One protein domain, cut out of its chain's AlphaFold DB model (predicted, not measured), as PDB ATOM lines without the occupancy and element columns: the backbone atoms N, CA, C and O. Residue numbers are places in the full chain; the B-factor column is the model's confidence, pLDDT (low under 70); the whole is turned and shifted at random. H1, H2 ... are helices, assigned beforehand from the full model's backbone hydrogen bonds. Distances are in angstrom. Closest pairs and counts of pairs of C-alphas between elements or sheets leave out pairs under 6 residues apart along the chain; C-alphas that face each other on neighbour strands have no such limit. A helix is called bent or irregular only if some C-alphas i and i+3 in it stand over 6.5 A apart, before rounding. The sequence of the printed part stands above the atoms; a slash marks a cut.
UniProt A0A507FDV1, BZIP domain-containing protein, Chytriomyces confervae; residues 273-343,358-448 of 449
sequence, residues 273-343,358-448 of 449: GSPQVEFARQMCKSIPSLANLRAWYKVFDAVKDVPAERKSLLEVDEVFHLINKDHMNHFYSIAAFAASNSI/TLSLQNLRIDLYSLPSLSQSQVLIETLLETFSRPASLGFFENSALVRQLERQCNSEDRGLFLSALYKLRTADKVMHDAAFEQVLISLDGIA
ATOM      1  N   GLY A 273     242.876 205.148 173.552       56.72
ATOM      2  CA  GLY A 273     242.014 206.205 174.088       56.72
ATOM      3  C   GLY A 273     240.819 205.643 174.862       56.72
ATOM      4  O   GLY A 273     240.731 204.446 175.133       56.72
ATOM      5  N   SER A 274     239.886 206.511 175.263       59.88
ATOM      6  CA  SER A 274     238.670 206.047 175.939       59.88
ATOM      7  C   SER A 274     237.791 205.217 174.987       59.88
ATOM      8  O   SER A 274     237.847 205.413 173.771       59.88
ATOM      9  N   PRO A 275     236.917 204.330 175.500       51.31
ATOM     10  CA  PRO A 275     236.018 203.531 174.663       51.31
ATOM     11  C   PRO A 275     235.155 204.356 173.694       51.31
ATOM     12  O   PRO A 275     234.818 203.880 172.614       51.31
ATOM     13  N   GLN A 276     234.824 205.610 174.038       49.25
ATOM     14  CA  GLN A 276     234.099 206.504 173.125       49.25
ATOM     15  C   GLN A 276     234.952 206.945 171.929       49.25
ATOM     16  O   GLN A 276     234.422 207.108 170.831       49.25
ATOM     17  N   VAL A 277     236.264 207.118 172.126       47.19
ATOM     18  CA  VAL A 277     237.208 207.419 171.043       47.19
ATOM     19  C   VAL A 277     237.294 206.222 170.100       47.19
ATOM     20  O   VAL A 277     237.202 206.407 168.893       47.19
ATOM     21  N   GLU A 278     237.368 204.998 170.626       50.47
ATOM     22  CA  GLU A 278     237.400 203.775 169.808       50.47
ATOM     23  C   GLU A 278     236.093 203.543 169.032       50.47
ATOM     24  O   GLU A 278     236.102 203.178 167.857       50.47
ATOM     25  N   PHE A 279     234.950 203.850 169.643       51.25
ATOM     26  CA  PHE A 279     233.659 203.817 168.958       51.25
ATOM     27  C   PHE A 279     233.593 204.838 167.810       51.25
ATOM     28  O   PHE A 279     233.184 204.503 166.696       51.25
ATOM     29  N   ALA A 280     234.060 206.069 168.041       45.78
ATOM     30  CA  ALA A 280     234.177 207.073 166.987       45.78
ATOM     31  C   ALA A 280     235.164 206.632 165.885       45.78
ATOM     32  O   ALA A 280     234.877 206.832 164.704       45.78
ATOM     33  N   ARG A 281     236.276 205.962 166.238       53.22
ATOM     34  CA  ARG A 281     237.220 205.364 165.271       53.22
ATOM     35  C   ARG A 281     236.528 204.331 164.381       53.22
ATOM     36  O   ARG A 281     236.651 204.413 163.160       53.22
ATOM     37  N   GLN A 282     235.775 203.391 164.954       49.81
ATOM     38  CA  GLN A 282     235.031 202.383 164.187       49.81
ATOM     39  C   GLN A 282     233.950 202.998 163.290       49.81
ATOM     40  O   GLN A 282     233.766 202.551 162.157       49.81
ATOM     41  N   MET A 283     233.282 204.055 163.751       49.78
ATOM     42  CA  MET A 283     232.303 204.789 162.948       49.78
ATOM     43  C   MET A 283     232.950 205.536 161.777       49.78
ATOM     44  O   MET A 283     232.395 205.540 160.688       49.78
ATOM     45  N   CYS A 284     234.144 206.107 161.943       46.34
ATOM     46  CA  CYS A 284     234.876 206.713 160.828       46.34
ATOM     47  C   CYS A 284     235.361 205.657 159.817       46.34
ATOM     48  O   CYS A 284     235.228 205.862 158.612       46.34
ATOM     49  N   LYS A 285     235.850 204.494 160.276       53.22
ATOM     50  CA  LYS A 285     236.261 203.384 159.389       53.22
ATOM     51  C   LYS A 285     235.133 202.877 158.489       53.22
ATOM     52  O   LYS A 285     235.395 202.413 157.384       53.22
ATOM     53  N   SER A 286     233.888 202.939 158.955       49.78
ATOM     54  CA  SER A 286     232.736 202.421 158.214       49.78
ATOM     55  C   SER A 286     232.205 203.376 157.141       49.78
ATOM     56  O   SER A 286     231.271 203.004 156.434       49.78
ATOM     57  N   ILE A 287     232.791 204.574 156.984       52.66
ATOM     58  CA  ILE A 287     232.362 205.592 156.016       52.66
ATOM     59  C   ILE A 287     233.302 205.574 154.790       52.66
ATOM     60  O   ILE A 287     234.376 206.181 154.827       52.66
ATOM     61  N   PRO A 288     232.908 204.962 153.652       53.75
ATOM     62  CA  PRO A 288     233.769 204.839 152.468       53.75
ATOM     63  C   PRO A 288     234.166 206.191 151.857       53.75
ATOM     64  O   PRO A 288     235.198 206.309 151.200       53.75
ATOM     65  N   SER A 289     233.374 207.244 152.091       51.91
ATOM     66  CA  SER A 289     233.675 208.593 151.607       51.91
ATOM     67  C   SER A 289     234.872 209.247 152.309       51.91
ATOM     68  O   SER A 289     235.432 210.187 151.752       51.91
ATOM     69  N   LEU A 290     235.308 208.752 153.477       53.22
ATOM     70  CA  LEU A 290     236.514 209.254 154.150       53.22
ATOM     71  C   LEU A 290     237.809 208.776 153.476       53.22
ATOM     72  O   LEU A 290     238.776 209.531 153.418       53.22
ATOM     73  N   ALA A 291     237.824 207.583 152.873       58.59
ATOM     74  CA  ALA A 291     238.953 207.140 152.047       58.59
ATOM     75  C   ALA A 291     239.125 208.037 150.804       58.59
ATOM     76  O   ALA A 291     240.240 208.384 150.411       58.59
ATOM     77  N   ASN A 292     238.004 208.497 150.239       62.62
ATOM     78  CA  ASN A 292     237.997 209.422 149.107       62.62
ATOM     79  C   ASN A 292     238.450 210.838 149.482       62.62
ATOM     80  O   ASN A 292     238.922 211.553 148.604       62.62
ATOM     81  N   LEU A 293     238.361 211.243 150.754       59.16
ATOM     82  CA  LEU A 293     238.794 212.569 151.209       59.16
ATOM     83  C   LEU A 293     240.299 212.786 151.001       59.16
ATOM     84  O   LEU A 293     240.697 213.856 150.549       59.16
ATOM     85  N   ARG A 294     241.146 211.772 151.233       61.06
ATOM     86  CA  ARG A 294     242.600 211.881 150.994       61.06
ATOM     87  C   ARG A 294     242.928 212.059 149.511       61.06
ATOM     88  O   ARG A 294     243.782 212.871 149.162       61.06
ATOM     89  N   ALA A 295     242.246 211.314 148.641       63.81
ATOM     90  CA  ALA A 295     242.372 211.484 147.195       63.81
ATOM     91  C   ALA A 295     241.905 212.885 146.772       63.81
ATOM     92  O   ALA A 295     242.600 213.562 146.022       63.81
ATOM     93  N   TRP A 296     240.791 213.350 147.338       65.50
ATOM     94  CA  TRP A 296     240.253 214.687 147.114       65.50
ATOM     95  C   TRP A 296     241.242 215.800 147.470       65.50
ATOM     96  O   TRP A 296     241.472 216.700 146.664       65.50
ATOM     97  N   TYR A 297     241.891 215.724 148.632       66.75
ATOM     98  CA  TYR A 297     242.889 216.722 149.022       66.75
ATOM     99  C   TYR A 297     244.111 216.732 148.103       66.75
ATOM    100  O   TYR A 297     244.591 217.810 147.765       66.75
ATOM    101  N   LYS A 298     244.571 215.568 147.628       70.56
ATOM    102  CA  LYS A 298     245.656 215.500 146.635       70.56
ATOM    103  C   LYS A 298     245.280 216.186 145.321       70.56
ATOM    104  O   LYS A 298     246.127 216.838 144.722       70.56
ATOM    105  N   VAL A 299     244.020 216.075 144.895       67.38
ATOM    106  CA  VAL A 299     243.521 216.796 143.713       67.38
ATOM    107  C   VAL A 299     243.510 218.307 143.970       67.38
ATOM    108  O   VAL A 299     244.000 219.056 143.131       67.38
ATOM    109  N   PHE A 300     243.049 218.760 145.144       71.69
ATOM    110  CA  PHE A 300     243.113 220.178 145.535       71.69
ATOM    111  C   PHE A 300     244.531 220.740 145.530       71.69
ATOM    112  O   PHE A 300     244.746 221.860 145.068       71.69
ATOM    113  N   ASP A 301     245.492 219.971 146.029       70.69
ATOM    114  CA  ASP A 301     246.882 220.407 146.106       70.69
ATOM    115  C   ASP A 301     247.565 220.429 144.729       70.69
ATOM    116  O   ASP A 301     248.433 221.268 144.488       70.69
ATOM    117  N   ALA A 302     247.142 219.551 143.810       72.38
ATOM    118  CA  ALA A 302     247.640 219.500 142.437       72.38
ATOM    119  C   ALA A 302     247.164 220.685 141.581       72.38
ATOM    120  O   ALA A 302     247.917 221.160 140.737       72.38
ATOM    121  N   VAL A 303     245.947 221.196 141.814       75.38
ATOM    122  CA  VAL A 303     245.372 222.306 141.023       75.38
ATOM    123  C   VAL A 303     245.542 223.683 141.673       75.38
ATOM    124  O   VAL A 303     245.016 224.679 141.176       75.38
ATOM    125  N   LYS A 304     246.241 223.774 142.812       77.12
ATOM    126  CA  LYS A 304     246.308 225.009 143.617       77.12
ATOM    127  C   LYS A 304     246.884 226.209 142.851       77.12
ATOM    128  O   LYS A 304     246.475 227.338 143.122       77.12
ATOM    129  N   ASP A 305     247.785 225.947 141.903       80.69
ATOM    130  CA  ASP A 305     248.521 226.954 141.130       80.69
ATOM    131  C   ASP A 305     247.828 227.308 139.798       80.69
ATOM    132  O   ASP A 305     248.264 228.223 139.101       80.69
ATOM    133  N   VAL A 306     246.721 226.630 139.452       87.12
ATOM    134  CA  VAL A 306     245.965 226.845 138.206       87.12
ATOM    135  C   VAL A 306     244.560 227.378 138.536       87.12
ATOM    136  O   VAL A 306     243.648 226.603 138.833       87.12
ATOM    137  N   PRO A 307     244.322 228.707 138.475       72.25
ATOM    138  CA  PRO A 307     243.070 229.320 138.939       72.25
ATOM    139  C   PRO A 307     241.803 228.786 138.257       72.25
ATOM    140  O   PRO A 307     240.764 228.643 138.903       72.25
ATOM    141  N   ALA A 308     241.887 228.479 136.959       75.12
ATOM    142  CA  ALA A 308     240.767 227.939 136.192       75.12
ATOM    143  C   ALA A 308     240.366 226.535 136.675       75.12
ATOM    144  O   ALA A 308     239.186 226.270 136.896       75.12
ATOM    145  N   GLU A 309     241.343 225.659 136.912       74.25
ATOM    146  CA  GLU A 309     241.106 224.306 137.424       74.25
ATOM    147  C   GLU A 309     240.640 224.331 138.876       74.25
ATOM    148  O   GLU A 309     239.734 223.588 139.246       74.25
ATOM    149  N   ARG A 310     241.181 225.248 139.686       69.12
ATOM    150  CA  ARG A 310     240.730 225.467 141.062       69.12
ATOM    151  C   ARG A 310     239.250 225.843 141.125       69.12
ATOM    152  O   ARG A 310     238.546 225.353 142.005       69.12
ATOM    153  N   LYS A 311     238.761 226.678 140.199       72.44
ATOM    154  CA  LYS A 311     237.332 227.010 140.109       72.44
ATOM    155  C   LYS A 311     236.493 225.768 139.802       72.44
ATOM    156  O   LYS A 311     235.562 225.480 140.547       72.44
ATOM    157  N   SER A 312     236.849 225.017 138.759       69.06
ATOM    158  CA  SER A 312     236.152 223.774 138.398       69.06
ATOM    159  C   SER A 312     236.159 222.768 139.549       69.06
ATOM    160  O   SER A 312     235.159 222.111 139.815       69.06
ATOM    161  N   LEU A 313     237.268 222.676 140.281       70.94
ATOM    162  CA  LEU A 313     237.386 221.780 141.419       70.94
ATOM    163  C   LEU A 313     236.473 222.188 142.583       70.94
ATOM    164  O   LEU A 313     235.853 221.319 143.189       70.94
ATOM    165  N   LEU A 314     236.345 223.487 142.868       72.81
ATOM    166  CA  LEU A 314     235.399 223.994 143.867       72.81
ATOM    167  C   LEU A 314     233.942 223.692 143.481       72.81
ATOM    168  O   LEU A 314     233.151 223.343 144.351       72.81
ATOM    169  N   GLU A 315     233.591 223.757 142.192       70.94
ATOM    170  CA  GLU A 315     232.256 223.363 141.712       70.94
ATOM    171  C   GLU A 315     232.001 221.860 141.932       70.94
ATOM    172  O   GLU A 315     230.925 221.460 142.384       70.94
ATOM    173  N   VAL A 316     232.998 221.009 141.666       71.19
ATOM    174  CA  VAL A 316     232.901 219.564 141.928       71.19
ATOM    175  C   VAL A 316     232.842 219.278 143.434       71.19
ATOM    176  O   VAL A 316     232.091 218.395 143.848       71.19
ATOM    177  N   ASP A 317     233.574 220.029 144.260       73.56
ATOM    178  CA  ASP A 317     233.552 219.903 145.721       73.56
ATOM    179  C   ASP A 317     232.188 220.292 146.302       73.56
ATOM    180  O   ASP A 317     231.655 219.588 147.163       73.56
ATOM    181  N   GLU A 318     231.562 221.345 145.772       71.62
ATOM    182  CA  GLU A 318     230.204 221.742 146.140       71.62
ATOM    183  C   GLU A 318     229.194 220.635 145.806       71.62
ATOM    184  O   GLU A 318     228.379 220.252 146.652       71.62
ATOM    185  N   VAL A 319     229.276 220.053 144.604       69.50
ATOM    186  CA  VAL A 319     228.423 218.922 144.202       69.50
ATOM    187  C   VAL A 319     228.690 217.695 145.076       69.50
ATOM    188  O   VAL A 319     227.745 217.028 145.502       69.50
ATOM    189  N   PHE A 320     229.953 217.404 145.390       74.31
ATOM    190  CA  PHE A 320     230.331 216.310 146.281       74.31
ATOM    191  C   PHE A 320     229.735 216.499 147.679       74.31
ATOM    192  O   PHE A 320     229.130 215.566 148.214       74.31
ATOM    193  N   HIS A 321     229.840 217.700 148.248       72.56
ATOM    194  CA  HIS A 321     229.253 218.054 149.538       72.56
ATOM    195  C   HIS A 321     227.726 218.009 149.512       72.56
ATOM    196  O   HIS A 321     227.114 217.613 150.503       72.56
ATOM    197  N   LEU A 322     227.102 218.380 148.394       72.81
ATOM    198  CA  LEU A 322     225.655 218.314 148.226       72.81
ATOM    199  C   LEU A 322     225.158 216.864 148.178       72.81
ATOM    200  O   LEU A 322     224.193 216.529 148.862       72.81
ATOM    201  N   ILE A 323     225.829 215.999 147.410       71.12
ATOM    202  CA  ILE A 323     225.498 214.568 147.305       71.12
ATOM    203  C   ILE A 323     225.737 213.863 148.641       71.12
ATOM    204  O   ILE A 323     224.915 213.062 149.078       71.12
ATOM    205  N   ASN A 324     226.842 214.184 149.313       71.62
ATOM    206  CA  ASN A 324     227.233 213.562 150.576       71.62
ATOM    207  C   ASN A 324     226.768 214.353 151.798       71.62
ATOM    208  O   ASN A 324     227.297 214.141 152.888       71.62
ATOM    209  N   LYS A 325     225.792 215.254 151.651       80.69
ATOM    210  CA  LYS A 325     225.385 216.187 152.709       80.69
ATOM    211  C   LYS A 325     225.091 215.478 154.027       80.69
ATOM    212  O   LYS A 325     225.567 215.921 155.067       80.69
ATOM    213  N   ASP A 326     224.358 214.372 153.985       73.25
ATOM    214  CA  ASP A 326     223.977 213.628 155.187       73.25
ATOM    215  C   ASP A 326     225.174 212.919 155.828       73.25
ATOM    216  O   ASP A 326     225.331 212.971 157.045       73.25
ATOM    217  N   HIS A 327     226.071 212.336 155.026       72.06
ATOM    218  CA  HIS A 327     227.306 211.722 155.526       72.06
ATOM    219  C   HIS A 327     228.257 212.757 156.117       72.06
ATOM    220  O   HIS A 327     228.802 212.540 157.194       72.06
ATOM    221  N   MET A 328     228.422 213.899 155.448       74.12
ATOM    222  CA  MET A 328     229.234 215.000 155.950       74.12
ATOM    223  C   MET A 328     228.625 215.551 157.236       74.12
ATOM    224  O   MET A 328     229.333 215.695 158.222       74.12
ATOM    225  N   ASN A 329     227.313 215.791 157.285       74.38
ATOM    226  CA  ASN A 329     226.638 216.217 158.511       74.38
ATOM    227  C   ASN A 329     226.800 215.195 159.638       74.38
ATOM    228  O   ASN A 329     227.053 215.595 160.769       74.38
ATOM    229  N   HIS A 330     226.700 213.898 159.340       72.88
ATOM    230  CA  HIS A 330     226.928 212.848 160.324       72.88
ATOM    231  C   HIS A 330     228.376 212.850 160.821       72.88
ATOM    232  O   HIS A 330     228.605 212.874 162.029       72.88
ATOM    233  N   PHE A 331     229.349 212.936 159.917       71.12
ATOM    234  CA  PHE A 331     230.764 213.060 160.249       71.12
ATOM    235  C   PHE A 331     231.039 214.289 161.124       71.12
ATOM    236  O   PHE A 331     231.665 214.168 162.172       71.12
ATOM    237  N   TYR A 332     230.491 215.455 160.769       70.00
ATOM    238  CA  TYR A 332     230.592 216.662 161.590       70.00
ATOM    239  C   TYR A 332     229.853 216.533 162.919       70.00
ATOM    240  O   TYR A 332     230.305 217.105 163.900       70.00
ATOM    241  N   SER A 333     228.751 215.782 162.988       69.75
ATOM    242  CA  SER A 333     228.051 215.526 164.250       69.75
ATOM    243  C   SER A 333     228.869 214.632 165.180       69.75
ATOM    244  O   SER A 333     228.941 214.919 166.368       69.75
ATOM    245  N   ILE A 334     229.553 213.613 164.645       66.75
ATOM    246  CA  ILE A 334     230.477 212.764 165.407       66.75
ATOM    247  C   ILE A 334     231.674 213.592 165.867       66.75
ATOM    248  O   ILE A 334     232.054 213.524 167.029       66.75
ATOM    249  N   ALA A 335     232.236 214.407 164.977       64.25
ATOM    250  CA  ALA A 335     233.334 215.315 165.275       64.25
ATOM    251  C   ALA A 335     232.964 216.333 166.367       64.25
ATOM    252  O   ALA A 335     233.709 216.511 167.326       64.25
ATOM    253  N   ALA A 336     231.789 216.956 166.256       63.75
ATOM    254  CA  ALA A 336     231.263 217.883 167.250       63.75
ATOM    255  C   ALA A 336     230.970 217.179 168.579       63.75
ATOM    256  O   ALA A 336     231.280 217.725 169.630       63.75
ATOM    257  N   PHE A 337     230.437 215.955 168.544       66.44
ATOM    258  CA  PHE A 337     230.207 215.140 169.736       66.44
ATOM    259  C   PHE A 337     231.520 214.721 170.412       66.44
ATOM    260  O   PHE A 337     231.639 214.747 171.635       66.44
ATOM    261  N   ALA A 338     232.540 214.366 169.631       62.62
ATOM    262  CA  ALA A 338     233.875 214.079 170.140       62.62
ATOM    263  C   ALA A 338     234.499 215.329 170.781       62.62
ATOM    264  O   ALA A 338     235.044 215.240 171.879       62.62
ATOM    265  N   ALA A 339     234.344 216.499 170.153       60.62
ATOM    266  CA  ALA A 339     234.781 217.776 170.709       60.62
ATOM    267  C   ALA A 339     234.011 218.148 171.991       60.62
ATOM    268  O   ALA A 339     234.627 218.541 172.977       60.62
ATOM    269  N   SER A 340     232.689 217.942 172.036       63.66
ATOM    270  CA  SER A 340     231.874 218.216 173.228       63.66
ATOM    271  C   SER A 340     232.119 217.225 174.363       63.66
ATOM    272  O   SER A 340     231.909 217.542 175.524       63.66
ATOM    273  N   ASN A 341     232.568 216.007 174.077       61.72
ATOM    274  CA  ASN A 341     232.995 215.086 175.132       61.72
ATOM    275  C   ASN A 341     234.446 215.331 175.558       61.72
ATOM    276  O   ASN A 341     234.833 214.953 176.660       61.72
ATOM    277  N   SER A 342     235.220 216.039 174.731       56.78
ATOM    278  CA  SER A 342     236.488 216.676 175.094       56.78
ATOM    279  C   SER A 342     236.263 217.994 175.855       56.78
ATOM    280  O   SER A 342     237.137 218.862 175.888       56.78
ATOM    281  N   ILE A 343     235.102 218.169 176.505       49.31
ATOM    282  CA  ILE A 343     234.917 219.213 177.514       49.31
ATOM    283  C   ILE A 343     235.776 218.830 178.718       49.31
ATOM    284  O   ILE A 343     235.353 218.220 179.701       49.31
ATOM    285  N   THR A 358     250.149 234.071 167.777       89.06
ATOM    286  CA  THR A 358     250.945 234.435 166.612       89.06
ATOM    287  C   THR A 358     250.365 235.696 165.972       89.06
ATOM    288  O   THR A 358     249.160 235.961 166.051       89.06
ATOM    289  N   LEU A 359     251.215 236.468 165.293       90.62
ATOM    290  CA  LEU A 359     250.780 237.646 164.539       90.62
ATOM    291  C   LEU A 359     249.661 237.291 163.539       90.62
ATOM    292  O   LEU A 359     248.718 238.057 163.363       90.62
ATOM    293  N   SER A 360     249.718 236.095 162.944       90.94
ATOM    294  CA  SER A 360     248.690 235.569 162.040       90.94
ATOM    295  C   SER A 360     247.316 235.438 162.712       90.94
ATOM    296  O   SER A 360     246.312 235.829 162.119       90.94
ATOM    297  N   LEU A 361     247.256 234.947 163.957       92.25
ATOM    298  CA  LEU A 361     246.001 234.837 164.710       92.25
ATOM    299  C   LEU A 361     245.474 236.193 165.173       92.25
ATOM    300  O   LEU A 361     244.265 236.415 165.155       92.25
ATOM    301  N   GLN A 362     246.361 237.125 165.527       94.19
ATOM    302  CA  GLN A 362     245.957 238.502 165.827       94.19
ATOM    303  C   GLN A 362     245.345 239.186 164.599       94.19
ATOM    304  O   GLN A 362     244.295 239.816 164.707       94.19
ATOM    305  N   ASN A 363     245.945 238.999 163.422       94.62
ATOM    306  CA  ASN A 363     245.396 239.511 162.168       94.62
ATOM    307  C   ASN A 363     244.044 238.868 161.840       94.62
ATOM    308  O   ASN A 363     243.108 239.581 161.489       94.62
ATOM    309  N   LEU A 364     243.905 237.548 162.023       95.31
ATOM    310  CA  LEU A 364     242.613 236.878 161.853       95.31
ATOM    311  C   LEU A 364     241.559 237.459 162.804       95.31
ATOM    312  O   LEU A 364     240.433 237.700 162.385       95.31
ATOM    313  N   ARG A 365     241.910 237.712 164.068       96.12
ATOM    314  CA  ARG A 365     240.998 238.319 165.046       96.12
ATOM    315  C   ARG A 365     240.474 239.672 164.577       96.12
ATOM    316  O   ARG A 365     239.272 239.911 164.654       96.12
ATOM    317  N   ILE A 366     241.365 240.539 164.096       96.88
ATOM    318  CA  ILE A 366     241.006 241.864 163.572       96.88
ATOM    319  C   ILE A 366     240.088 241.717 162.352       96.88
ATOM    320  O   ILE A 366     239.024 242.337 162.320       96.88
ATOM    321  N   ASP A 367     240.454 240.853 161.399       97.06
ATOM    322  CA  ASP A 367     239.656 240.590 160.197       97.06
ATOM    323  C   ASP A 367     238.247 240.085 160.573       97.06
ATOM    324  O   ASP A 367     237.257 240.597 160.058       97.06
ATOM    325  N   LEU A 368     238.123 239.147 161.522       96.88
ATOM    326  CA  LEU A 368     236.830 238.604 161.957       96.88
ATOM    327  C   LEU A 368     235.967 239.627 162.709       96.88
ATOM    328  O   LEU A 368     234.754 239.652 162.505       96.88
ATOM    329  N   TYR A 369     236.564 240.490 163.538       97.75
ATOM    330  CA  TYR A 369     235.827 241.554 164.232       97.75
ATOM    331  C   TYR A 369     235.383 242.695 163.323       97.75
ATOM    332  O   TYR A 369     234.455 243.423 163.674       97.75
ATOM    333  N   SER A 370     236.011 242.844 162.157       97.69
ATOM    334  CA  SER A 370     235.589 243.829 161.165       97.69
ATOM    335  C   SER A 370     234.276 243.457 160.460       97.69
ATOM    336  O   SER A 370     233.655 244.333 159.864       97.69
ATOM    337  N   LEU A 371     233.832 242.193 160.550       97.69
ATOM    338  CA  LEU A 371     232.635 241.690 159.872       97.69
ATOM    339  C   LEU A 371     231.355 242.050 160.647       97.69
ATOM    340  O   LEU A 371     231.123 241.502 161.734       97.69
ATOM    341  N   PRO A 372     230.465 242.902 160.099       98.00
ATOM    342  CA  PRO A 372     229.252 243.329 160.796       98.00
ATOM    343  C   PRO A 372     228.339 242.163 161.193       98.00
ATOM    344  O   PRO A 372     227.785 242.162 162.300       98.00
ATOM    345  N   SER A 373     228.221 241.138 160.337       97.62
ATOM    346  CA  SER A 373     227.402 239.951 160.606       97.62
ATOM    347  C   SER A 373     227.853 239.132 161.819       97.62
ATOM    348  O   SER A 373     227.059 238.367 162.361       97.62
ATOM    349  N   LEU A 374     229.110 239.274 162.255       97.62
ATOM    350  CA  LEU A 374     229.687 238.527 163.379       97.62
ATOM    351  C   LEU A 374     229.825 239.359 164.661       97.62
ATOM    352  O   LEU A 374     230.398 238.888 165.643       97.62
ATOM    353  N   SER A 375     229.270 240.573 164.695       97.06
ATOM    354  CA  SER A 375     229.348 241.484 165.851       97.06
ATOM    355  C   SER A 375     228.850 240.871 167.171       97.06
ATOM    356  O   SER A 375     229.376 241.190 168.237       97.06
ATOM    357  N   GLN A 376     227.877 239.956 167.108       96.81
ATOM    358  CA  GLN A 376     227.323 239.242 168.269       96.81
ATOM    359  C   GLN A 376     228.046 237.920 168.583       96.81
ATOM    360  O   GLN A 376     227.727 237.251 169.564       96.81
ATOM    361  N   SER A 377     229.029 237.539 167.772       96.94
ATOM    362  CA  SER A 377     229.663 236.217 167.793       96.94
ATOM    363  C   SER A 377     231.056 236.235 168.413       96.94
ATOM    364  O   SER A 377     231.854 235.333 168.165       96.94
ATOM    365  N   GLN A 378     231.346 237.236 169.250       95.56
ATOM    366  CA  GLN A 378     232.663 237.451 169.859       95.56
ATOM    367  C   GLN A 378     233.170 236.193 170.574       95.56
ATOM    368  O   GLN A 378     234.283 235.748 170.333       95.56
ATOM    369  N   VAL A 379     232.312 235.537 171.363       94.19
ATOM    370  CA  VAL A 379     232.668 234.301 172.081       94.19
ATOM    371  C   VAL A 379     233.097 233.188 171.121       94.19
ATOM    372  O   VAL A 379     234.073 232.492 171.386       94.19
ATOM    373  N   LEU A 380     232.406 233.023 169.989       93.94
ATOM    374  CA  LEU A 380     232.753 232.007 168.990       93.94
ATOM    375  C   LEU A 380     234.060 232.346 168.267       93.94
ATOM    376  O   LEU A 380     234.838 231.439 167.987       93.94
ATOM    377  N   ILE A 381     234.308 233.632 167.997       96.00
ATOM    378  CA  ILE A 381     235.565 234.111 167.408       96.00
ATOM    379  C   ILE A 381     236.730 233.814 168.356       96.00
ATOM    380  O   ILE A 381     237.708 233.203 167.939       96.00
ATOM    381  N   GLU A 382     236.615 234.175 169.634       95.12
ATOM    382  CA  GLU A 382     237.661 233.909 170.629       95.12
ATOM    383  C   GLU A 382     237.898 232.411 170.822       95.12
ATOM    384  O   GLU A 382     239.043 231.963 170.863       95.12
ATOM    385  N   THR A 383     236.822 231.618 170.850       91.62
ATOM    386  CA  THR A 383     236.929 230.156 170.925       91.62
ATOM    387  C   THR A 383     237.672 229.613 169.706       91.62
ATOM    388  O   THR A 383     238.565 228.790 169.864       91.62
ATOM    389  N   LEU A 384     237.362 230.108 168.501       93.38
ATOM    390  CA  LEU A 384     238.034 229.696 167.268       93.38
ATOM    391  C   LEU A 384     239.536 230.024 167.299       93.38
ATOM    392  O   LEU A 384     240.363 229.209 166.895       93.38
ATOM    393  N   LEU A 385     239.905 231.213 167.775       93.44
ATOM    394  CA  LEU A 385     241.306 231.626 167.886       93.44
ATOM    395  C   LEU A 385     242.057 230.784 168.920       93.44
ATOM    396  O   LEU A 385     243.184 230.349 168.669       93.44
ATOM    397  N   GLU A 386     241.419 230.492 170.053       91.12
ATOM    398  CA  GLU A 386     241.967 229.588 171.057       91.12
ATOM    399  C   GLU A 386     242.186 228.190 170.467       91.12
ATOM    400  O   GLU A 386     243.255 227.604 170.642       91.12
ATOM    401  N   THR A 387     241.228 227.656 169.709       88.38
ATOM    402  CA  THR A 387     241.342 226.319 169.119       88.38
ATOM    403  C   THR A 387     242.368 226.250 167.988       88.38
ATOM    404  O   THR A 387     243.011 225.210 167.830       88.38
ATOM    405  N   PHE A 388     242.619 227.345 167.263       87.75
ATOM    406  CA  PHE A 388     243.756 227.449 166.339       87.75
ATOM    407  C   PHE A 388     245.114 227.539 167.042       87.75
ATOM    408  O   PHE A 388     246.110 227.082 166.486       87.75
ATOM    409  N   SER A 389     245.176 228.091 168.257       88.00
ATOM    410  CA  SER A 389     246.422 228.131 169.040       88.00
ATOM    411  C   SER A 389     246.832 226.759 169.598       88.00
ATOM    412  O   SER A 389     247.978 226.557 170.006       88.00
ATOM    413  N   ARG A 390     245.906 225.790 169.610       85.38
ATOM    414  CA  ARG A 390     246.160 224.409 170.037       85.38
ATOM    415  C   ARG A 390     246.844 223.611 168.918       85.38
ATOM    416  O   ARG A 390     246.648 223.905 167.739       85.38
ATOM    417  N   PRO A 391     247.581 222.532 169.251       76.44
ATOM    418  CA  PRO A 391     248.069 221.588 168.249       76.44
ATOM    419  C   PRO A 391     246.917 221.110 167.360       76.44
ATOM    420  O   PRO A 391     245.885 220.655 167.862       76.44
ATOM    421  N   ALA A 392     247.074 221.208 166.039       71.75
ATOM    422  CA  ALA A 392     245.939 221.035 165.134       71.75
ATOM    423  C   ALA A 392     245.355 219.608 165.124       71.75
ATOM    424  O   ALA A 392     244.193 219.447 164.765       71.75
ATOM    425  N   SER A 393     246.073 218.595 165.623       67.44
ATOM    426  CA  SER A 393     245.518 217.254 165.864       67.44
ATOM    427  C   SER A 393     244.364 217.234 166.874       67.44
ATOM    428  O   SER A 393     243.461 216.410 166.754       67.44
ATOM    429  N   LEU A 394     244.363 218.156 167.842       69.19
ATOM    430  CA  LEU A 394     243.311 218.291 168.853       69.19
ATOM    431  C   LEU A 394     242.209 219.255 168.402       69.19
ATOM    432  O   LEU A 394     241.038 219.032 168.692       69.19
ATOM    433  N   GLY A 395     242.586 220.319 167.687       75.75
ATOM    434  CA  GLY A 395     241.672 221.394 167.305       75.75
ATOM    435  C   GLY A 395     240.944 221.191 165.977       75.75
ATOM    436  O   GLY A 395     239.962 221.878 165.736       75.75
ATOM    437  N   PHE A 396     241.371 220.277 165.096       76.88
ATOM    438  CA  PHE A 396     240.874 220.215 163.710       76.88
ATOM    439  C   PHE A 396     239.343 220.137 163.588       76.88
ATOM    440  O   PHE A 396     238.720 220.884 162.824       76.88
ATOM    441  N   PHE A 397     238.727 219.239 164.354       74.44
ATOM    442  CA  PHE A 397     237.282 219.028 164.338       74.44
ATOM    443  C   PHE A 397     236.513 220.183 164.981       74.44
ATOM    444  O   PHE A 397     235.499 220.620 164.437       74.44
ATOM    445  N   GLU A 398     237.028 220.699 166.095       81.69
ATOM    446  CA  GLU A 398     236.466 221.843 166.816       81.69
ATOM    447  C   GLU A 398     236.521 223.111 165.945       81.69
ATOM    448  O   GLU A 398     235.494 223.748 165.717       81.69
ATOM    449  N   ASN A 399     237.674 223.379 165.321       85.31
ATOM    450  CA  ASN A 399     237.880 224.443 164.336       85.31
ATOM    451  C   ASN A 399     236.874 224.334 163.191       85.31
ATOM    452  O   ASN A 399     236.211 225.308 162.848       85.31
ATOM    453  N   SER A 400     236.714 223.140 162.614       80.44
ATOM    454  CA  SER A 400     235.789 222.921 161.496       80.44
ATOM    455  C   SER A 400     234.331 223.196 161.881       80.44
ATOM    456  O   SER A 400     233.570 223.744 161.080       80.44
ATOM    457  N   ALA A 401     233.929 222.824 163.100       79.75
ATOM    458  CA  ALA A 401     232.585 223.078 163.609       79.75
ATOM    459  C   ALA A 401     232.348 224.576 163.863       79.75
ATOM    460  O   ALA A 401     231.340 225.117 163.400       79.75
ATOM    461  N   LEU A 402     233.296 225.252 164.522       88.44
ATOM    462  CA  LEU A 402     233.240 226.689 164.810       88.44
ATOM    463  C   LEU A 402     233.235 227.528 163.528       88.44
ATOM    464  O   LEU A 402     232.403 228.424 163.391       88.44
ATOM    465  N   VAL A 403     234.081 227.188 162.550       91.69
ATOM    466  CA  VAL A 403     234.106 227.842 161.233       91.69
ATOM    467  C   VAL A 403     232.742 227.751 160.558       91.69
ATOM    468  O   VAL A 403     232.223 228.764 160.104       91.69
ATOM    469  N   ARG A 404     232.110 226.571 160.544       85.44
ATOM    470  CA  ARG A 404     230.770 226.397 159.955       85.44
ATOM    471  C   ARG A 404     229.688 227.153 160.716       85.44
ATOM    472  O   ARG A 404     228.723 227.611 160.110       85.44
ATOM    473  N   GLN A 405     229.800 227.240 162.038       88.06
ATOM    474  CA  GLN A 405     228.844 227.982 162.854       88.06
ATOM    475  C   GLN A 405     228.928 229.486 162.568       88.06
ATOM    476  O   GLN A 405     227.891 230.106 162.341       88.06
ATOM    477  N   LEU A 406     230.141 230.037 162.507       94.00
ATOM    478  CA  LEU A 406     230.393 231.431 162.136       94.00
ATOM    479  C   LEU A 406     229.978 231.713 160.686       94.00
ATOM    480  O   LEU A 406     229.299 232.698 160.416       94.00
ATOM    481  N   GLU A 407     230.283 230.808 159.757       93.31
ATOM    482  CA  GLU A 407     229.891 230.930 158.350       93.31
ATOM    483  C   GLU A 407     228.367 231.037 158.177       93.31
ATOM    484  O   GLU A 407     227.890 231.835 157.376       93.31
ATOM    485  N   ARG A 408     227.584 230.271 158.951       90.44
ATOM    486  CA  ARG A 408     226.109 230.340 158.928       90.44
ATOM    487  C   ARG A 408     225.552 231.652 159.475       90.44
ATOM    488  O   ARG A 408     224.407 231.975 159.177       90.44
ATOM    489  N   GLN A 409     226.319 232.356 160.304       96.00
ATOM    490  CA  GLN A 409     225.954 233.671 160.831       96.00
ATOM    491  C   GLN A 409     226.358 234.799 159.878       96.00
ATOM    492  O   GLN A 409     225.867 235.915 160.019       96.00
ATOM    493  N   CYS A 410     227.209 234.515 158.888       94.62
ATOM    494  CA  CYS A 410     227.574 235.483 157.867       94.62
ATOM    495  C   CYS A 410     226.429 235.705 156.872       94.62
ATOM    496  O   CYS A 410     225.769 234.762 156.425       94.62
ATOM    497  N   ASN A 411     226.232 236.960 156.469       94.94
ATOM    498  CA  ASN A 411     225.442 237.275 155.279       94.94
ATOM    499  C   ASN A 411     226.245 236.935 154.001       94.94
ATOM    500  O   ASN A 411     227.405 236.525 154.068       94.94
ATOM    501  N   SER A 412     225.637 237.070 152.818       88.50
ATOM    502  CA  SER A 412     226.299 236.686 151.562       88.50
ATOM    503  C   SER A 412     227.569 237.487 151.252       88.50
ATOM    504  O   SER A 412     228.466 236.940 150.616       88.50
ATOM    505  N   GLU A 413     227.645 238.748 151.679       92.31
ATOM    506  CA  GLU A 413     228.787 239.637 151.436       92.31
ATOM    507  C   GLU A 413     229.946 239.328 152.400       92.31
ATOM    508  O   GLU A 413     231.056 239.003 151.966       92.31
ATOM    509  N   ASP A 414     229.656 239.283 153.700       95.69
ATOM    510  CA  ASP A 414     230.618 238.997 154.767       95.69
ATOM    511  C   ASP A 414     231.179 237.573 154.676       95.69
ATOM    512  O   ASP A 414     232.330 237.329 155.038       95.69
ATOM    513  N   ARG A 415     230.413 236.617 154.131       91.44
ATOM    514  CA  ARG A 415     230.876 235.232 153.951       91.44
ATOM    515  C   ARG A 415     232.114 235.147 153.054       91.44
ATOM    516  O   ARG A 415     232.999 234.337 153.321       91.44
ATOM    517  N   GLY A 416     232.203 235.978 152.013       84.88
ATOM    518  CA  GLY A 416     233.384 236.026 151.146       84.88
ATOM    519  C   GLY A 416     234.627 236.521 151.891       84.88
ATOM    520  O   GLY A 416     235.700 235.923 151.784       84.88
ATOM    521  N   LEU A 417     234.467 237.573 152.698       92.38
ATOM    522  CA  LEU A 417     235.535 238.151 153.517       92.38
ATOM    523  C   LEU A 417     235.981 237.191 154.628       92.38
ATOM    524  O   LEU A 417     237.179 236.991 154.820       92.38
ATOM    525  N   PHE A 418     235.030 236.522 155.282       95.56
ATOM    526  CA  PHE A 418     235.277 235.480 156.278       95.56
ATOM    527  C   PHE A 418     236.148 234.347 155.721       95.56
ATOM    528  O   PHE A 418     237.193 234.014 156.285       95.56
ATOM    529  N   LEU A 419     235.756 233.777 154.576       90.50
ATOM    530  CA  LEU A 419     236.515 232.701 153.936       90.50
ATOM    531  C   LEU A 419     237.893 233.180 153.456       90.50
ATOM    532  O   LEU A 419     238.866 232.429 153.543       90.50
ATOM    533  N   SER A 420     237.999 234.431 152.995       88.25
ATOM    534  CA  SER A 420     239.279 235.047 152.631       88.25
ATOM    535  C   SER A 420     240.220 235.161 153.835       88.25
ATOM    536  O   SER A 420     241.382 234.767 153.736       88.25
ATOM    537  N   ALA A 421     239.727 235.622 154.988       93.31
ATOM    538  CA  ALA A 421     240.515 235.745 156.215       93.31
ATOM    539  C   ALA A 421     241.040 234.382 156.702       93.31
ATOM    540  O   ALA A 421     242.230 234.233 156.988       93.31
ATOM    541  N   LEU A 422     240.187 233.349 156.698       92.31
ATOM    542  CA  LEU A 422     240.602 231.979 157.023       92.31
ATOM    543  C   LEU A 422     241.634 231.427 156.033       92.31
ATOM    544  O   LEU A 422     242.571 230.730 156.429       92.31
ATOM    545  N   TYR A 423     241.489 231.745 154.744       85.69
ATOM    546  CA  TYR A 423     242.458 231.339 153.732       85.69
ATOM    547  C   TYR A 423     243.822 232.003 153.952       85.69
ATOM    548  O   TYR A 423     244.837 231.309 153.889       85.69
ATOM    549  N   LYS A 424     243.859 233.304 154.281       87.25
ATOM    550  CA  LYS A 424     245.102 234.015 154.623       87.25
ATOM    551  C   LYS A 424     245.819 233.351 155.797       87.25
ATOM    552  O   LYS A 424     247.019 233.092 155.693       87.25
ATOM    553  N   LEU A 425     245.090 233.014 156.870       89.31
ATOM    554  CA  LEU A 425     245.659 232.288 158.010       89.31
ATOM    555  C   LEU A 425     246.266 230.954 157.559       89.31
ATOM    556  O   LEU A 425     247.432 230.678 157.836       89.31
ATOM    557  N   ARG A 426     245.509 230.157 156.794       82.75
ATOM    558  CA  ARG A 426     245.989 228.866 156.282       82.75
ATOM    559  C   ARG A 426     247.250 229.014 155.433       82.75
ATOM    560  O   ARG A 426     248.114 228.151 155.497       82.75
ATOM    561  N   THR A 427     247.361 230.068 154.624       80.88
ATOM    562  CA  THR A 427     248.565 230.304 153.816       80.88
ATOM    563  C   THR A 427     249.760 230.757 154.649       80.88
ATOM    564  O   THR A 427     250.875 230.333 154.359       80.88
ATOM    565  N   ALA A 428     249.535 231.567 155.689       82.81
ATOM    566  CA  ALA A 428     250.587 232.035 156.587       82.81
ATOM    567  C   ALA A 428     251.177 230.880 157.413       82.81
ATOM    568  O   ALA A 428     252.393 230.763 157.525       82.81
ATOM    569  N   ASP A 429     250.318 229.976 157.891       79.44
ATOM    570  CA  ASP A 429     250.700 228.825 158.716       79.44
ATOM    571  C   ASP A 429     250.632 227.498 157.942       79.44
ATOM    572  O   ASP A 429     250.414 226.430 158.521       79.44
ATOM    573  N   LYS A 430     250.833 227.545 156.616       77.44
ATOM    574  CA  LYS A 430     250.666 226.387 155.723       77.44
ATOM    575  C   LYS A 430     251.447 225.168 156.202       77.44
ATOM    576  O   LYS A 430     250.896 224.078 156.282       77.44
ATOM    577  N   VAL A 431     252.712 225.366 156.571       71.19
ATOM    578  CA  VAL A 431     253.600 224.284 157.023       71.19
ATOM    579  C   VAL A 431     253.061 223.608 158.287       71.19
ATOM    580  O   VAL A 431     253.075 222.383 158.373       71.19
ATOM    581  N   MET A 432     252.541 224.379 159.248       71.31
ATOM    582  CA  MET A 432     251.925 223.816 160.454       71.31
ATOM    583  C   MET A 432     250.614 223.096 160.146       71.31
ATOM    584  O   MET A 432     250.380 222.006 160.665       71.31
ATOM    585  N   HIS A 433     249.756 223.695 159.320       67.06
ATOM    586  CA  HIS A 433     248.468 223.109 158.968       67.06
ATOM    587  C   HIS A 433     248.622 221.811 158.179       67.06
ATOM    588  O   HIS A 433     247.946 220.837 158.504       67.06
ATOM    589  N   ASP A 434     249.527 221.776 157.203       67.75
ATOM    590  CA  ASP A 434     249.807 220.585 156.405       67.75
ATOM    591  C   ASP A 434     250.435 219.493 157.285       67.75
ATOM    592  O   ASP A 434     249.988 218.348 157.251       67.75
ATOM    593  N   ALA A 435     251.384 219.839 158.166       66.56
ATOM    594  CA  ALA A 435     251.979 218.883 159.104       66.56
ATOM    595  C   ALA A 435     250.956 218.318 160.102       66.56
ATOM    596  O   ALA A 435     250.962 217.124 160.398       66.56
ATOM    597  N   ALA A 436     250.058 219.154 160.622       63.47
ATOM    598  CA  ALA A 436     249.035 218.703 161.551       63.47
ATOM    599  C   ALA A 436     247.932 217.900 160.860       63.47
ATOM    600  O   ALA A 436     247.430 216.937 161.433       63.47
ATOM    601  N   PHE A 437     247.576 218.257 159.626       60.69
ATOM    602  CA  PHE A 437     246.664 217.471 158.811       60.69
ATOM    603  C   PHE A 437     247.264 216.104 158.476       60.69
ATOM    604  O   PHE A 437     246.594 215.096 158.670       60.69
ATOM    605  N   GLU A 438     248.539 216.041 158.086       65.88
ATOM    606  CA  GLU A 438     249.254 214.773 157.914       65.88
ATOM    607  C   GLU A 438     249.332 213.988 159.227       65.88
ATOM    608  O   GLU A 438     249.115 212.786 159.216       65.88
ATOM    609  N   GLN A 439     249.528 214.625 160.386       61.84
ATOM    610  CA  GLN A 439     249.430 213.920 161.672       61.84
ATOM    611  C   GLN A 439     248.023 213.390 161.959       61.84
ATOM    612  O   GLN A 439     247.898 212.299 162.515       61.84
ATOM    613  N   VAL A 440     246.967 214.121 161.595       58.09
ATOM    614  CA  VAL A 440     245.584 213.632 161.694       58.09
ATOM    615  C   VAL A 440     245.383 212.451 160.750       58.09
ATOM    616  O   VAL A 440     244.831 211.445 161.178       58.09
ATOM    617  N   LEU A 441     245.881 212.516 159.514       55.72
ATOM    618  CA  LEU A 441     245.827 211.408 158.560       55.72
ATOM    619  C   LEU A 441     246.629 210.195 159.033       55.72
ATOM    620  O   LEU A 441     246.116 209.091 158.976       55.72
ATOM    621  N   ILE A 442     247.839 210.382 159.559       62.78
ATOM    622  CA  ILE A 442     248.662 209.319 160.153       62.78
ATOM    623  C   ILE A 442     247.967 208.738 161.380       62.78
ATOM    624  O   ILE A 442     247.980 207.528 161.575       62.78
ATOM    625  N   SER A 443     247.325 209.573 162.198       55.84
ATOM    626  CA  SER A 443     246.521 209.098 163.323       55.84
ATOM    627  C   SER A 443     245.339 208.272 162.816       55.84
ATOM    628  O   SER A 443     245.090 207.208 163.361       55.84
ATOM    629  N   LEU A 444     244.662 208.704 161.745       48.44
ATOM    630  CA  LEU A 444     243.578 207.977 161.068       48.44
ATOM    631  C   LEU A 444     244.048 206.695 160.352       48.44
ATOM    632  O   LEU A 444     243.292 205.730 160.287       48.44
ATOM    633  N   ASP A 445     245.286 206.643 159.864       44.06
ATOM    634  CA  ASP A 445     245.887 205.458 159.238       44.06
ATOM    635  C   ASP A 445     246.378 204.463 160.299       44.06
ATOM    636  O   ASP A 445     246.151 203.262 160.177       44.06
ATOM    637  N   GLY A 446     246.978 204.945 161.390       49.53
ATOM    638  CA  GLY A 446     247.301 204.142 162.574       49.53
ATOM    639  C   GLY A 446     246.053 203.648 163.306       49.53
ATOM    640  O   GLY A 446     246.116 202.682 164.056       49.53
ATOM    641  N   ILE A 447     244.904 204.280 163.048       42.78
ATOM    642  CA  ILE A 447     243.589 203.770 163.415       42.78
ATOM    643  C   ILE A 447     243.208 202.566 162.541       42.78
ATOM    644  O   ILE A 447     242.460 201.742 163.037       42.78
ATOM    645  N   ALA A 448     243.663 202.430 161.286       34.81
ATOM    646  CA  ALA A 448     243.186 201.441 160.304       34.81
ATOM    647  C   ALA A 448     243.810 200.031 160.389       34.81
ATOM    648  O   ALA A 448     243.255 199.110 159.784       34.81
TER     649      ALA A 448
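What this domain is: This is residues 273 to 343 and 358 to 448 of the 449 residues of the protein "BZIP domain-containing protein" of Chytriomyces confervae (UniProt A0A507FDV1). What shape do the helices make? H5, H6, H7 and H8 form an up-and-down bundle, each running against the one before, while H4 packs steeply on residues 397 to 401 of H7 and H9 packs steeply on residues 392 to 393 of H7. H1 lies beside H4, and H2 and H3 run side by side as a loose arm. What is printed? There are 162 residues with nine named helices, H1 to H9 in chain order, and no named strand: all helix, compact, radius of gyration of the C-alphas 16.3 A, spans 42 by 41 by 30 A.

How they stand to each other: What touches the longest helix? The hub H7, residues 392 to 409, forms a hairpin with H6, residues 378 to 389; the closest C-alphas, Thr 387 and Gly 395, are 5.3 A apart. H4, residues 325 to 341, touches H7 with 332 to 339 alone, at a steep tilt of 61 degrees, closest C-alphas Ala 335 and Phe 397, 5.5 A. H9, residues 430 to 446, touches residues 392 to 393 of H7, closest C-alphas Ala 436 and Ala 392, 5.3 A. What lies farther out? H5, residues 359 to 369, touches H8, residues 412 to 428, closest C-alphas Ser 360 and Leu 425, 6.0 A. H1, residues 275 to 285, touches H4, closest C-alphas Ala 280 and Ile 334, 7.0 A. H2, residues 288 to 302, and H3, residues 307 to 323, are close but not clearly touching, closest C-alphas Phe 300 and Leu 313, 7.2 A. Are the O i to N i+4 pairs within hydrogen-bond range? Every pair is in H1, H3, H4, H5, H6 and H9, against 8 of 11 in H2, 12 of 14 in H7 and 11 of 13 in H8.

Where its parts are: Where do the first and last helices lie? H1 begins at C-alpha 275 (236.018, 203.531, 174.663), and H9 ends at C-alpha 446 (247.301, 204.142, 162.574). Which are long? H8 measures 25.2 A, H3 24.4 A and H7 24.0 A; H7 is irregular, C-alphas 394 and 397 being 7.6 A apart.

The domain as a whole: Is anything missing? Residues 344 to 357 are not printed, and C-alphas 343 and 358 are 24.6 A apart across the cut. Where is confidence low? In 58 residues pLDDT is under 70, among them 273 to 297, 333 to 343 and 433 to 448.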